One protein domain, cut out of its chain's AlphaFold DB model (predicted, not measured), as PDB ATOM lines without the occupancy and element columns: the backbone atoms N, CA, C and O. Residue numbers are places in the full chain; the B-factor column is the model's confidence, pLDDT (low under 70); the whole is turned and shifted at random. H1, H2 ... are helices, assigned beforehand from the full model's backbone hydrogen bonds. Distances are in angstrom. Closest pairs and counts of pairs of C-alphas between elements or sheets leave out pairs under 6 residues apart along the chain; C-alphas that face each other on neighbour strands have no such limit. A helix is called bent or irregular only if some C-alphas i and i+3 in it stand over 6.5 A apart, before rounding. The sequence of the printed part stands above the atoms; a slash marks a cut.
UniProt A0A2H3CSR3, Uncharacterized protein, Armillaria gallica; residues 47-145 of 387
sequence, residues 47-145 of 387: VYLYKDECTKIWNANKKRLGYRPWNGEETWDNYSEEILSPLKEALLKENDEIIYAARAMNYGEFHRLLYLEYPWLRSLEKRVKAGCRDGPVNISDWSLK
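What this domain is: This is residues 47 to 145 of the 387 residues of an uncharacterized protein of Armillaria gallica (UniProt A0A2H3CSR3). The longest helix, H2, crosses H4 near the middle of the model, while H1 and H3 form a crossed pair toward one end and H5 runs out past the end of H4 as an arm. Beyond H5, residues 130 to 135 stick out in a loop, and the unnamed stretch that follows folds back toward the body. The printed part has 99 residues with five named helices, H1 to H5 in chain order, and no named strand; the class is all helix. The whole is compact, with a radius of gyration of the C-alphas of 14.1 A and spans of 41 by 37 by 23 A.

Where its parts are: Find C-alpha 76 at (153.473, 174.038, 147.283); from there H2, residues 76 to 91, runs 19.8 A. It has a kink of 36 degrees near residue 83 and is only just irregular, with C-alphas 82 and 85 6.6 A apart. H4, residues 107 to 117, spans 15.5 A. H3 is residues 96 to 104, 14.1 A. H1, residues 51 to 61, starts at C-alpha 51 (141.282, 158.578, 164.400) and spans 15.5 A. H5, residues 119 to 129, covers 16.3 A and ends at C-alpha 129 (133.763, 181.655, 150.489).

How they stand to each other: Look first at Leu 84 and Leu 113, the closest C-alphas of H2 and H4, 6.0 A apart: these helices touch at a steep tilt of 69.9 degrees, only just short of about perpendicular. H3 is close to H2 but not clearly touching, Leu 91 to Ile 99 being the closest C-alphas at 5.7 A. H1 touches H3, with the C-alphas of Cys 54 and Ala 101 closest at 4.2 A; at 72 degrees they are only just about perpendicular. H5 is close to H4 but not clearly touching, closest at the C-alphas of Tyr 115 and Arg 122, 6.1 A; it is apart from H1, H2 and H3. In H1 and H4 every O i to N i+4 pair is within hydrogen-bond range; H2 has 9 of 12, H3 3 of 5 and H5 6 of 7.

The domain as a whole: The two C-alphas farthest apart, Arg 64 and Cys 132, are 42.3 A apart. The printed part has no cut; the link from H1 to H2 is long, 14 residues, and the other links between helices are tight. Expect low confidence, pLDDT under 70, at residues 47 to 50, 128 to 138 and 140 to 141.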
ATOM      1  N   VAL A  47     131.310 152.581 164.112       49.69
ATOM      2  CA  VAL A  47     131.181 152.472 162.640       49.69
ATOM      3  C   VAL A  47     132.181 153.338 161.852       49.69
ATOM      4  O   VAL A  47     132.044 153.563 160.649       49.69
ATOM      5  N   TYR A  48     133.243 153.783 162.516       53.88
ATOM      6  CA  TYR A  48     134.347 154.515 161.899       53.88
ATOM      7  C   TYR A  48     135.664 153.828 162.241       53.88
ATOM      8  O   TYR A  48     135.883 153.532 163.412       53.88
ATOM      9  N   LEU A  49     136.574 153.700 161.265       57.75
ATOM     10  CA  LEU A  49     137.996 153.540 161.583       57.75
ATOM     11  C   LEU A  49     138.385 154.722 162.478       57.75
ATOM     12  O   LEU A  49     138.310 155.884 162.041       57.75
ATOM     13  N   TYR A  50     138.739 154.446 163.733       66.75
ATOM     14  CA  TYR A  50     138.983 155.494 164.726       66.75
ATOM     15  C   TYR A  50     140.134 156.403 164.272       66.75
ATOM     16  O   TYR A  50     140.967 156.015 163.451       66.75
ATOM     17  N   LYS A  51     140.210 157.638 164.788       72.12
ATOM     18  CA  LYS A  51     141.282 158.578 164.400       72.12
ATOM     19  C   LYS A  51     142.669 157.956 164.615       72.12
ATOM     20  O   LYS A  51     143.540 158.065 163.752       72.12
ATOM     21  N   ASP A  52     142.832 157.235 165.717       76.12
ATOM     22  CA  ASP A  52     144.082 156.577 166.102       76.12
ATOM     23  C   ASP A  52     144.372 155.343 165.237       76.12
ATOM     24  O   ASP A  52     145.524 155.025 164.960       76.12
ATOM     25  N   GLU A  53     143.333 154.671 164.749       78.19
ATOM     26  CA  GLU A  53     143.421 153.523 163.846       78.19
ATOM     27  C   GLU A  53     143.790 153.954 162.421       78.19
ATOM     28  O   GLU A  53     144.743 153.429 161.850       78.19
ATOM     29  N   CYS A  54     143.149 155.010 161.905       80.69
ATOM     30  CA  CYS A  54     143.586 155.701 160.689       80.69
ATOM     31  C   CYS A  54     145.055 156.135 160.818       80.69
ATOM     32  O   CYS A  54     145.843 155.941 159.899       80.69
ATOM     33  N   THR A  55     145.446 156.662 161.984       87.81
ATOM     34  CA  THR A  55     146.828 157.078 162.267       87.81
ATOM     35  C   THR A  55     147.800 155.890 162.278       87.81
ATOM     36  O   THR A  55     148.896 156.009 161.730       87.81
ATOM     37  N   LYS A  56     147.417 154.728 162.826       88.62
ATOM     38  CA  LYS A  56     148.209 153.482 162.771       88.62
ATOM     39  C   LYS A  56     148.384 152.986 161.330       88.62
ATOM     40  O   LYS A  56     149.520 152.814 160.890       88.62
ATOM     41  N   ILE A  57     147.285 152.820 160.586       86.62
ATOM     42  CA  ILE A  57     147.286 152.340 159.190       86.62
ATOM     43  C   ILE A  57     148.103 153.285 158.296       86.62
ATOM     44  O   ILE A  57     148.933 152.830 157.503       86.62
ATOM     45  N   TRP A  58     147.928 154.600 158.463       92.81
ATOM     46  CA  TRP A  58     148.688 155.615 157.738       92.81
ATOM     47  C   TRP A  58     150.180 155.570 158.078       92.81
ATOM     48  O   TRP A  58     151.013 155.515 157.175       92.81
ATOM     49  N   ASN A  59     150.548 155.529 159.363       93.81
ATOM     50  CA  ASN A  59     151.952 155.474 159.774       93.81
ATOM     51  C   ASN A  59     152.680 154.218 159.274       93.81
ATOM     52  O   ASN A  59     153.855 154.322 158.920       93.81
ATOM     53  N   ALA A  60     151.991 153.075 159.190       93.88
ATOM     54  CA  ALA A  60     152.539 151.844 158.627       93.88
ATOM     55  C   ALA A  60     152.774 151.934 157.105       93.88
ATOM     56  O   ALA A  60     153.794 151.456 156.611       93.88
ATOM     57  N   ASN A  61     151.864 152.568 156.354       93.88
ATOM     58  CA  ASN A  61     151.899 152.550 154.886       93.88
ATOM     59  C   ASN A  61     152.588 153.760 154.238       93.88
ATOM     60  O   ASN A  61     153.163 153.616 153.162       93.88
ATOM     61  N   LYS A  62     152.586 154.943 154.864       93.88
ATOM     62  CA  LYS A  62     152.979 156.206 154.208       93.88
ATOM     63  C   LYS A  62     154.367 156.194 153.551       93.88
ATOM     64  O   LYS A  62     154.517 156.713 152.451       93.88
ATOM     65  N   LYS A  63     155.360 155.532 154.166       93.88
ATOM     66  CA  LYS A  63     156.708 155.373 153.579       93.88
ATOM     67  C   LYS A  63     156.701 154.516 152.305       93.88
ATOM     68  O   LYS A  63     157.371 154.868 151.343       93.88
ATOM     69  N   ARG A  64     155.928 153.421 152.283       95.31
ATOM     70  CA  ARG A  64     155.752 152.542 151.108       95.31
ATOM     71  C   ARG A  64     155.056 153.269 149.953       95.31
ATOM     72  O   ARG A  64     155.340 152.987 148.798       95.31
ATOM     73  N   LEU A  65     154.177 154.216 150.280       94.50
ATOM     74  CA  LEU A  65     153.419 155.036 149.331       94.50
ATOM     75  C   LEU A  65     154.183 156.281 148.833       94.50
ATOM     76  O   LEU A  65     153.595 157.121 148.161       94.50
ATOM     77  N   GLY A  66     155.467 156.435 149.181       93.19
ATOM     78  CA  GLY A  66     156.296 157.568 148.747       93.19
ATOM     79  C   GLY A  66     156.001 158.905 149.440       93.19
ATOM     80  O   GLY A  66     156.588 159.921 149.074       93.19
ATOM     81  N   TYR A  67     155.131 158.942 150.455       96.06
ATOM     82  CA  TYR A  67     154.835 160.180 151.177       96.06
ATOM     83  C   TYR A  67     156.026 160.634 152.034       96.06
ATOM     84  O   TYR A  67     156.462 159.932 152.956       96.06
ATOM     85  N   ARG A  68     156.450 161.880 151.804       94.31
ATOM     86  CA  ARG A  68     157.153 162.722 152.779       94.31
ATOM     87  C   ARG A  68     156.255 163.909 153.171       94.31
ATOM     88  O   ARG A  68     155.538 164.406 152.299       94.31
ATOM     89  N   PRO A  69     156.289 164.384 154.429       93.38
ATOM     90  CA  PRO A  69     155.687 165.669 154.784       93.38
ATOM     91  C   PRO A  69     156.287 166.814 153.956       93.38
ATOM     92  O   PRO A  69     157.441 166.725 153.520       93.38
ATOM     93  N   TRP A  70     155.524 167.889 153.772       93.25
ATOM     94  CA  TRP A  70     156.029 169.145 153.209       93.25
ATOM     95  C   TRP A  70     157.059 169.782 154.162       93.25
ATOM     96  O   TRP A  70     156.811 169.870 155.367       93.25
ATOM     97  N   ASN A  71     158.216 170.215 153.646       88.31
ATOM     98  CA  ASN A  71     159.283 170.820 154.464       88.31
ATOM     99  C   ASN A  71     159.100 172.330 154.707       88.31
ATOM    100  O   ASN A  71     159.724 172.877 155.611       88.31
ATOM    101  N   GLY A  72     158.257 173.003 153.917       88.25
ATOM    102  CA  GLY A  72     158.077 174.458 153.957       88.25
ATOM    103  C   GLY A  72     159.088 175.262 153.126       88.25
ATOM    104  O   GLY A  72     158.898 176.464 152.962       88.25
ATOM    105  N   GLU A  73     160.130 174.621 152.590       90.75
ATOM    106  CA  GLU A  73     161.190 175.258 151.791       90.75
ATOM    107  C   GLU A  73     160.854 175.232 150.290       90.75
ATOM    108  O   GLU A  73     161.154 176.169 149.550       90.75
ATOM    109  N   GLU A  74     160.212 174.156 149.834       92.94
ATOM    110  CA  GLU A  74     159.758 173.986 148.452       92.94
ATOM    111  C   GLU A  74     158.432 174.714 148.182       92.94
ATOM    112  O   GLU A  74     157.579 174.855 149.070       92.94
ATOM    113  N   THR A  75     158.186 175.102 146.924       93.50
ATOM    114  CA  THR A  75     156.860 175.620 146.566       93.50
ATOM    115  C   THR A  75     155.806 174.526 146.730       93.50
ATOM    116  O   THR A  75     156.020 173.351 146.430       93.50
ATOM    117  N   TRP A  76     154.615 174.934 147.158       91.56
ATOM    118  CA  TRP A  76     153.473 174.038 147.283       91.56
ATOM    119  C   TRP A  76     153.094 173.312 145.986       91.56
ATOM    120  O   TRP A  76     152.447 172.265 146.050       91.56
ATOM    121  N   ASP A  77     153.405 173.892 144.827       91.56
ATOM    122  CA  ASP A  77     153.012 173.336 143.538       91.56
ATOM    123  C   ASP A  77     154.068 172.311 143.069       91.56
ATOM    124  O   ASP A  77     153.670 171.214 142.687       91.56
ATOM    125  N   ASN A  78     155.370 172.543 143.317       93.88
ATOM    126  CA  ASN A  78     156.415 171.502 143.243       93.88
ATOM    127  C   ASN A  78     156.061 170.295 144.132       93.88
ATOM    128  O   ASN A  78     156.001 169.169 143.649       93.88
ATOM    129  N   TYR A  79     155.728 170.522 145.410       95.44
ATOM    130  CA  TYR A  79     155.305 169.451 146.327       95.44
ATOM    131  C   TYR A  79     154.037 168.719 145.844       95.44
ATOM    132  O   TYR A  79     153.852 167.522 146.088       95.44
ATOM    133  N   SER A  80     153.151 169.428 145.134       93.81
ATOM    134  CA  SER A  80     151.944 168.828 144.559       93.81
ATOM    135  C   SER A  80     152.265 167.913 143.371       93.81
ATOM    136  O   SER A  80     151.618 166.876 143.234       93.81
ATOM    137  N   GLU A  81     153.252 168.264 142.544       94.50
ATOM    138  CA  GLU A  81     153.681 167.473 141.384       94.50
ATOM    139  C   GLU A  81     154.620 166.319 141.764       94.50
ATOM    140  O   GLU A  81     154.397 165.195 141.319       94.50
ATOM    141  N   GLU A  82     155.616 166.554 142.622       94.94
ATOM    142  CA  GLU A  82     156.610 165.544 143.014       94.94
ATOM    143  C   GLU A  82     156.075 164.518 144.020       94.94
ATOM    144  O   GLU A  82     156.432 163.344 143.938       94.94
ATOM    145  N   ILE A  83     155.244 164.940 144.984       96.38
ATOM    146  CA  ILE A  83     154.842 164.092 146.119       96.38
ATOM    147  C   ILE A  83     153.347 163.783 146.099       96.38
ATOM    148  O   ILE A  83     152.972 162.611 146.065       96.38
ATOM    149  N   LEU A  84     152.470 164.794 146.112       95.62
ATOM    150  CA  LEU A  84     151.030 164.539 146.268       95.62
ATOM    151  C   LEU A  84     150.401 163.861 145.041       95.62
ATOM    152  O   LEU A  84     149.521 163.019 145.208       95.62
ATOM    153  N   SER A  85     150.845 164.177 143.823       96.06
ATOM    154  CA  SER A  85     150.326 163.555 142.600       96.06
ATOM    155  C   SER A  85     150.713 162.063 142.497       96.06
ATOM    156  O   SER A  85     149.799 161.232 142.433       96.06
ATOM    157  N   PRO A  86     151.997 161.656 142.628       97.12
ATOM    158  CA  PRO A  86     152.369 160.242 142.738       97.12
ATOM    159  C   PRO A  86     151.715 159.525 143.923       97.12
ATOM    160  O   PRO A  86     151.256 158.395 143.765       97.12
ATOM    161  N   LEU A  87     151.596 160.179 145.085       96.62
ATOM    162  CA  LEU A  87     150.912 159.619 146.255       96.62
ATOM    163  C   LEU A  87     149.427 159.343 145.979       96.62
ATOM    164  O   LEU A  87     148.921 158.297 146.382       96.62
ATOM    165  N   LYS A  88     148.724 160.240 145.278       95.25
ATOM    166  CA  LYS A  88     147.329 160.035 144.856       95.25
ATOM    167  C   LYS A  88     147.221 158.823 143.925       95.25
ATOM    168  O   LYS A  88     146.390 157.947 144.151       95.25
ATOM    169  N   GLU A  89     148.089 158.745 142.919       95.44
ATOM    170  CA  GLU A  89     148.131 157.632 141.960       95.44
ATOM    171  C   GLU A  89     148.582 156.300 142.584       95.44
ATOM    172  O   GLU A  89     148.248 155.237 142.059       95.44
ATOM    173  N   ALA A  90     149.323 156.322 143.695       94.31
ATOM    174  CA  ALA A  90     149.603 155.144 144.510       94.31
ATOM    175  C   ALA A  90     148.371 154.750 145.340       94.31
ATOM    176  O   ALA A  90     147.883 153.630 145.214       94.31
ATOM    177  N   LEU A  91     147.816 155.687 146.121       90.94
ATOM    178  CA  LEU A  91     146.657 155.461 146.988       90.94
ATOM    179  C   LEU A  91     145.454 154.899 146.226       90.94
ATOM    180  O   LEU A  91     144.850 153.946 146.694       90.94
ATOM    181  N   LEU A  92     145.126 155.406 145.035       86.75
ATOM    182  CA  LEU A  92     143.977 154.916 144.255       86.75
ATOM    183  C   LEU A  92     144.063 153.425 143.850       86.75
ATOM    184  O   LEU A  92     143.048 152.855 143.445       86.75
ATOM    185  N   LYS A  93     145.238 152.793 143.985       88.44
ATOM    186  CA  LYS A  93     145.487 151.360 143.733       88.44
ATOM    187  C   LYS A  93     145.447 150.499 145.006       88.44
ATOM    188  O   LYS A  93     145.475 149.275 144.905       88.44
ATOM    189  N   GLU A  94     145.387 151.118 146.183       84.88
ATOM    190  CA  GLU A  94     145.356 150.450 147.489       84.88
ATOM    191  C   GLU A  94     143.945 149.963 147.874       84.88
ATOM    192  O   GLU A  94     142.951 150.196 147.172       84.88
ATOM    193  N   ASN A  95     143.848 149.280 149.020       79.00
ATOM    194  CA  ASN A  95     142.560 148.943 149.620       79.00
ATOM    195  C   ASN A  95     141.856 150.196 150.191       79.00
ATOM    196  O   ASN A  95     142.477 151.226 150.469       79.00
ATOM    197  N   ASP A  96     140.537 150.111 150.378       74.44
ATOM    198  CA  ASP A  96     139.735 151.270 150.795       74.44
ATOM    199  C   ASP A  96     140.071 151.747 152.225       74.44
ATOM    200  O   ASP A  96     139.889 152.925 152.534       74.44
ATOM    201  N   GLU A  97     140.632 150.877 153.072       76.00
ATOM    202  CA  GLU A  97     141.103 151.208 154.425       76.00
ATOM    203  C   GLU A  97     142.318 152.142 154.394       76.00
ATOM    204  O   GLU A  97     142.332 153.156 155.087       76.00
ATOM    205  N   ILE A  98     143.324 151.840 153.564       83.00
ATOM    206  CA  ILE A  98     144.532 152.659 153.388       83.00
ATOM    207  C   ILE A  98     144.174 153.997 152.727       83.00
ATOM    208  O   ILE A  98     144.676 155.044 153.145       83.00
ATOM    209  N   ILE A  99     143.252 153.990 151.758       84.00
ATOM    210  CA  ILE A  99     142.749 155.217 151.123       84.00
ATOM    211  C   ILE A  99     142.010 156.101 152.135       84.00
ATOM    212  O   ILE A  99     142.211 157.316 152.153       84.00
ATOM    213  N   TYR A 100     141.186 155.514 153.007       79.50
ATOM    214  CA  TYR A 100     140.503 156.250 154.071       79.50
ATOM    215  C   TYR A 100     141.477 156.735 155.157       79.50
ATOM    216  O   TYR A 100     141.350 157.857 155.652       79.50
ATOM    217  N   ALA A 101     142.490 155.931 155.496       85.19
ATOM    218  CA  ALA A 101     143.514 156.262 156.485       85.19
ATOM    219  C   ALA A 101     144.372 157.476 156.095       85.19
ATOM    220  O   ALA A 101     144.856 158.172 156.987       85.19
ATOM    221  N   ALA A 102     144.493 157.802 154.801       89.12
ATOM    222  CA  ALA A 102     145.168 159.016 154.325       89.12
ATOM    223  C   ALA A 102     144.620 160.318 154.956       89.12
ATOM    224  O   ALA A 102     145.343 161.306 155.050       89.12
ATOM    225  N   ARG A 103     143.394 160.318 155.508       85.88
ATOM    226  CA  ARG A 103     142.858 161.441 156.308       85.88
ATOM    227  C   ARG A 103     143.651 161.753 157.593       85.88
ATOM    228  O   ARG A 103     143.378 162.759 158.240       85.88
ATOM    229  N   ALA A 104     144.599 160.893 157.980       88.75
ATOM    230  CA  ALA A 104     145.546 161.100 159.081       88.75
ATOM    231  C   ALA A 104     146.875 161.773 158.650       88.75
ATOM    232  O   ALA A 104     147.811 161.862 159.447       88.75
ATOM    233  N   MET A 105     146.972 162.247 157.401       90.50
ATOM    234  CA  MET A 105     147.990 163.207 156.939       90.50
ATOM    235  C   MET A 105     147.860 164.573 157.641       90.50
ATOM    236  O   MET A 105     146.916 164.812 158.399       90.50
ATOM    237  N   ASN A 106     148.776 165.513 157.362       90.69
ATOM    238  CA  ASN A 106     148.518 166.912 157.697       90.69
ATOM    239  C   ASN A 106     147.247 167.381 156.966       90.69
ATOM    240  O   ASN A 106     147.064 167.104 155.778       90.69
ATOM    241  N   TYR A 107     146.384 168.127 157.659       86.62
ATOM    242  CA  TYR A 107     145.138 168.635 157.089       86.62
ATOM    243  C   TYR A 107     145.358 169.416 155.780       86.62
ATOM    244  O   TYR A 107     144.597 169.230 154.836       86.62
ATOM    245  N   GLY A 108     146.404 170.247 155.686       88.44
ATOM    246  CA  GLY A 108     146.695 171.032 154.478       88.44
ATOM    247  C   GLY A 108     147.139 170.183 153.282       88.44
ATOM    248  O   GLY A 108     146.701 170.418 152.155       88.44
ATOM    249  N   GLU A 109     147.953 169.156 153.532       92.62
ATOM    250  CA  GLU A 109     148.406 168.200 152.513       92.62
ATOM    251  C   GLU A 109     147.227 167.353 152.008       92.62
ATOM    252  O   GLU A 109     147.031 167.222 150.802       92.62
ATOM    253  N   PHE A 110     146.385 166.848 152.920       90.94
ATOM    254  CA  PHE A 110     145.181 166.086 152.578       90.94
ATOM    255  C   PHE A 110     144.142 166.934 151.825       90.94
ATOM    256  O   PHE A 110     143.529 166.464 150.867       90.94
ATOM    257  N   HIS A 111     143.979 168.208 152.204       88.44
ATOM    258  CA  HIS A 111     143.114 169.170 151.508       88.44
ATOM    259  C   HIS A 111     143.583 169.398 150.061       88.44
ATOM    260  O   HIS A 111     142.765 169.376 149.140       88.44
ATOM    261  N   ARG A 112     144.902 169.498 149.826       90.69
ATOM    262  CA  ARG A 112     145.472 169.520 148.466       90.69
ATOM    263  C   ARG A 112     145.323 168.195 147.722       90.69
ATOM    264  O   ARG A 112     144.978 168.217 146.544       90.69
ATOM    265  N   LEU A 113     145.514 167.057 148.383       92.44
ATOM    266  CA  LEU A 113     145.335 165.730 147.785       92.44
ATOM    267  C   LEU A 113     143.889 165.538 147.278       92.44
ATOM    268  O   LEU A 113     143.671 165.067 146.162       92.44
ATOM    269  N   LEU A 114     142.900 166.022 148.041       89.31
ATOM    270  CA  LEU A 114     141.494 166.090 147.625       89.31
ATOM    271  C   LEU A 114     141.240 167.080 146.474       89.31
ATOM    272  O   LEU A 114     140.325 166.845 145.691       89.31
ATOM    273  N   TYR A 115     142.022 168.155 146.317       89.94
ATOM    274  CA  TYR A 115     141.936 169.028 145.136       89.94
ATOM    275  C   TYR A 115     142.509 168.394 143.862       89.94
ATOM    276  O   TYR A 115     142.015 168.711 142.780       89.94
ATOM    277  N   LEU A 116     143.525 167.530 143.968       91.44
ATOM    278  CA  LEU A 116     144.081 166.810 142.814       91.44
ATOM    279  C   LEU A 116     143.086 165.777 142.265       91.44
ATOM    280  O   LEU A 116     142.970 165.623 141.054       91.44
ATOM    281  N   GLU A 117     142.332 165.112 143.146       89.62
ATOM    282  CA  GLU A 117     141.277 164.168 142.750       89.62
ATOM    283  C   GLU A 117     139.944 164.862 142.405       89.62
ATOM    284  O   GLU A 117     139.223 164.442 141.500       89.62
ATOM    285  N   TYR A 118     139.627 165.986 143.061       87.69
ATOM    286  CA  TYR A 118     138.413 166.772 142.811       87.69
ATOM    287  C   TYR A 118     138.723 168.234 142.432       87.69
ATOM    288  O   TYR A 118     138.401 169.145 143.201       87.69
ATOM    289  N   PRO A 119     139.255 168.525 141.223       87.38
ATOM    290  CA  PRO A 119     139.593 169.895 140.806       87.38
ATOM    291  C   PRO A 119     138.423 170.890 140.883       87.38
ATOM    292  O   PRO A 119     138.608 172.074 141.175       87.38
ATOM    293  N   TRP A 120     137.190 170.405 140.692       84.12
ATOM    294  CA  TRP A 120     135.965 171.196 140.840       84.12
ATOM    295  C   TRP A 120     135.771 171.759 142.257       84.12
ATOM    296  O   TRP A 120     135.139 172.806 142.410       84.12
ATOM    297  N   LEU A 121     136.329 171.112 143.288       83.81
ATOM    298  CA  LEU A 121     136.203 171.514 144.689       83.81
ATOM    299  C   LEU A 121     136.935 172.834 144.964       83.81
ATOM    300  O   LEU A 121     136.375 173.706 145.623       83.81
ATOM    301  N   ARG A 122     138.123 173.041 144.374       82.81
ATOM    302  CA  ARG A 122     138.913 174.284 144.507       82.81
ATOM    303  C   ARG A 122     138.152 175.503 143.978       82.81
ATOM    304  O   ARG A 122     138.169 176.571 144.588       82.81
ATOM    305  N   SER A 123     137.442 175.338 142.863       80.19
ATOM    306  CA  SER A 123     136.591 176.383 142.270       80.19
ATOM    307  C   SER A 123     135.268 176.564 143.017       80.19
ATOM    308  O   SER A 123     134.753 177.679 143.107       80.19
ATOM    309  N   LEU A 124     134.716 175.487 143.583       74.75
ATOM    310  CA  LEU A 124     133.487 175.523 144.371       74.75
ATOM    311  C   LEU A 124     133.702 176.213 145.728       74.75
ATOM    312  O   LEU A 124     132.941 177.120 146.054       74.75
ATOM    313  N   GLU A 125     134.774 175.882 146.455       77.44
ATOM    314  CA  GLU A 125     135.148 176.558 147.704       77.44
ATOM    315  C   GLU A 125     135.351 178.066 147.513       77.44
ATOM    316  O   GLU A 125     134.890 178.841 148.349       77.44
ATOM    317  N   LYS A 126     135.991 178.501 146.416       75.81
ATOM    318  CA  LYS A 126     136.156 179.934 146.103       75.81
ATOM    319  C   LYS A 126     134.807 180.657 146.003       75.81
ATOM    320  O   LYS A 126     134.637 181.703 146.622       75.81
ATOM    321  N   ARG A 127     133.836 180.085 145.276       70.75
ATOM    322  CA  ARG A 127     132.480 180.656 145.156       70.75
ATOM    323  C   ARG A 127     131.739 180.668 146.492       70.75
ATOM    324  O   ARG A 127     131.105 181.659 146.826       70.75
ATOM    325  N   VAL A 128     131.849 179.590 147.270       67.56
ATOM    326  CA  VAL A 128     131.192 179.465 148.580       67.56
ATOM    327  C   VAL A 128     131.770 180.457 149.599       67.56
ATOM    328  O   VAL A 128     131.008 181.089 150.326       67.56
ATOM    329  N   LYS A 129     133.093 180.672 149.615       66.94
ATOM    330  CA  LYS A 129     133.763 181.655 150.489       66.94
ATOM    331  C   LYS A 129     133.379 183.107 150.167       66.94
ATOM    332  O   LYS A 129     133.341 183.929 151.074       66.94
ATOM    333  N   ALA A 130     133.029 183.411 148.915       66.06
ATOM    334  CA  ALA A 130     132.470 184.707 148.518       66.06
ATOM    335  C   ALA A 130     130.957 184.859 148.820       66.06
ATOM    336  O   ALA A 130     130.418 185.955 148.704       66.06
ATOM    337  N   GLY A 131     130.266 183.773 149.196       57.00
ATOM    338  CA  GLY A 131     128.799 183.657 149.232       57.00
ATOM    339  C   GLY A 131     128.121 183.813 150.603       57.00
ATOM    340  O   GLY A 131     126.963 183.432 150.737       57.00
ATOM    341  N   CYS A 132     128.811 184.397 151.588       51.72
ATOM    342  CA  CYS A 132     128.327 184.745 152.936       51.72
ATOM    343  C   CYS A 132     128.232 183.646 154.034       51.72
ATOM    344  O   CYS A 132     127.908 182.481 153.811       51.72
ATOM    345  N   ARG A 133     128.485 184.135 155.261       48.81
ATOM    346  CA  ARG A 133     128.241 183.631 156.637       48.81
ATOM    347  C   ARG A 133     128.674 182.220 157.057       48.81
ATOM    348  O   ARG A 133     129.344 182.129 158.080       48.81
ATOM    349  N   ASP A 134     128.336 181.147 156.350       51.31
ATOM    350  CA  ASP A 134     128.650 179.796 156.852       51.31
ATOM    351  C   ASP A 134     130.110 179.395 156.575       51.31
ATOM    352  O   ASP A 134     130.619 179.563 155.459       51.31
ATOM    353  N   GLY A 135     130.773 178.824 157.588       51.38
ATOM    354  CA  GLY A 135     132.181 178.398 157.553       51.38
ATOM    355  C   GLY A 135     132.477 177.275 156.542       51.38
ATOM    356  O   GLY A 135     131.553 176.586 156.100       51.38
ATOM    357  N   PRO A 136     133.746 177.099 156.116       55.25
ATOM    358  CA  PRO A 136     134.117 176.233 154.992       55.25
ATOM    359  C   PRO A 136     133.553 174.812 155.116       55.25
ATOM    360  O   PRO A 136     133.436 174.262 156.207       55.25
ATOM    361  N   VAL A 137     133.198 174.224 153.969       63.25
ATOM    362  CA  VAL A 137     132.660 172.859 153.884       63.25
ATOM    363  C   VAL A 137     133.643 171.906 154.559       63.25
ATOM    364  O   VAL A 137     134.787 171.812 154.122       63.25
ATOM    365  N   ASN A 138     133.215 171.194 155.604       69.00
ATOM    366  CA  ASN A 138     134.121 170.263 156.261       69.00
ATOM    367  C   ASN A 138     134.369 169.030 155.373       69.00
ATOM    368  O   ASN A 138     133.463 168.216 155.151       69.00
ATOM    369  N   ILE A 139     135.609 168.900 154.894       74.38
ATOM    370  CA  ILE A 139     136.078 167.765 154.095       74.38
ATOM    371  C   ILE A 139     137.055 166.838 154.846       74.38
ATOM    372  O   ILE A 139     137.628 165.947 154.226       74.38
ATOM    373  N   SER A 140     137.200 166.969 156.176       68.69
ATOM    374  CA  SER A 140     138.035 166.070 157.010       68.69
ATOM    375  C   SER A 140     137.670 164.588 156.884       68.69
ATOM    376  O   SER A 140     138.516 163.711 157.032       68.69
ATOM    377  N   ASP A 141     136.400 164.310 156.600       68.88
ATOM    378  CA  ASP A 141     135.840 162.965 156.430       68.88
ATOM    379  C   ASP A 141     135.397 162.753 154.971       68.88
ATOM    380  O   ASP A 141     134.342 162.192 154.670       68.88
ATOM    381  N   TRP A 142     136.197 163.272 154.040       79.81
ATOM    382  CA  TRP A 142     136.189 162.876 152.634       79.81
ATOM    383  C   TRP A 142     137.318 161.865 152.376       79.81
ATOM    384  O   TRP A 142     138.141 161.585 153.239       79.81
ATOM    385  N   SER A 143     137.302 161.261 151.192       79.00
ATOM    386  CA  SER A 143     138.226 160.214 150.754       79.00
ATOM    387  C   SER A 143     138.431 160.367 149.255       79.00
ATOM    388  O   SER A 143     137.481 160.726 148.549       79.00
ATOM    389  N   LEU A 144     139.640 160.059 148.785       82.88
ATOM    390  CA  LEU A 144     140.035 160.054 147.369       82.88
ATOM    391  C   LEU A 144     139.252 159.020 146.545       82.88
ATOM    392  O   LEU A 144     139.138 159.132 145.333       82.88
ATOM    393  N   LYS A 145     138.673 158.018 147.211       79.25
ATOM    394  CA  LYS A 145     137.813 157.001 146.609       79.25
ATOM    395  C   LYS A 145     136.556 156.865 147.456       79.25
ATOM    396  O   LYS A 145     136.629 156.693 148.673       79.25
TER     397      LYS A 145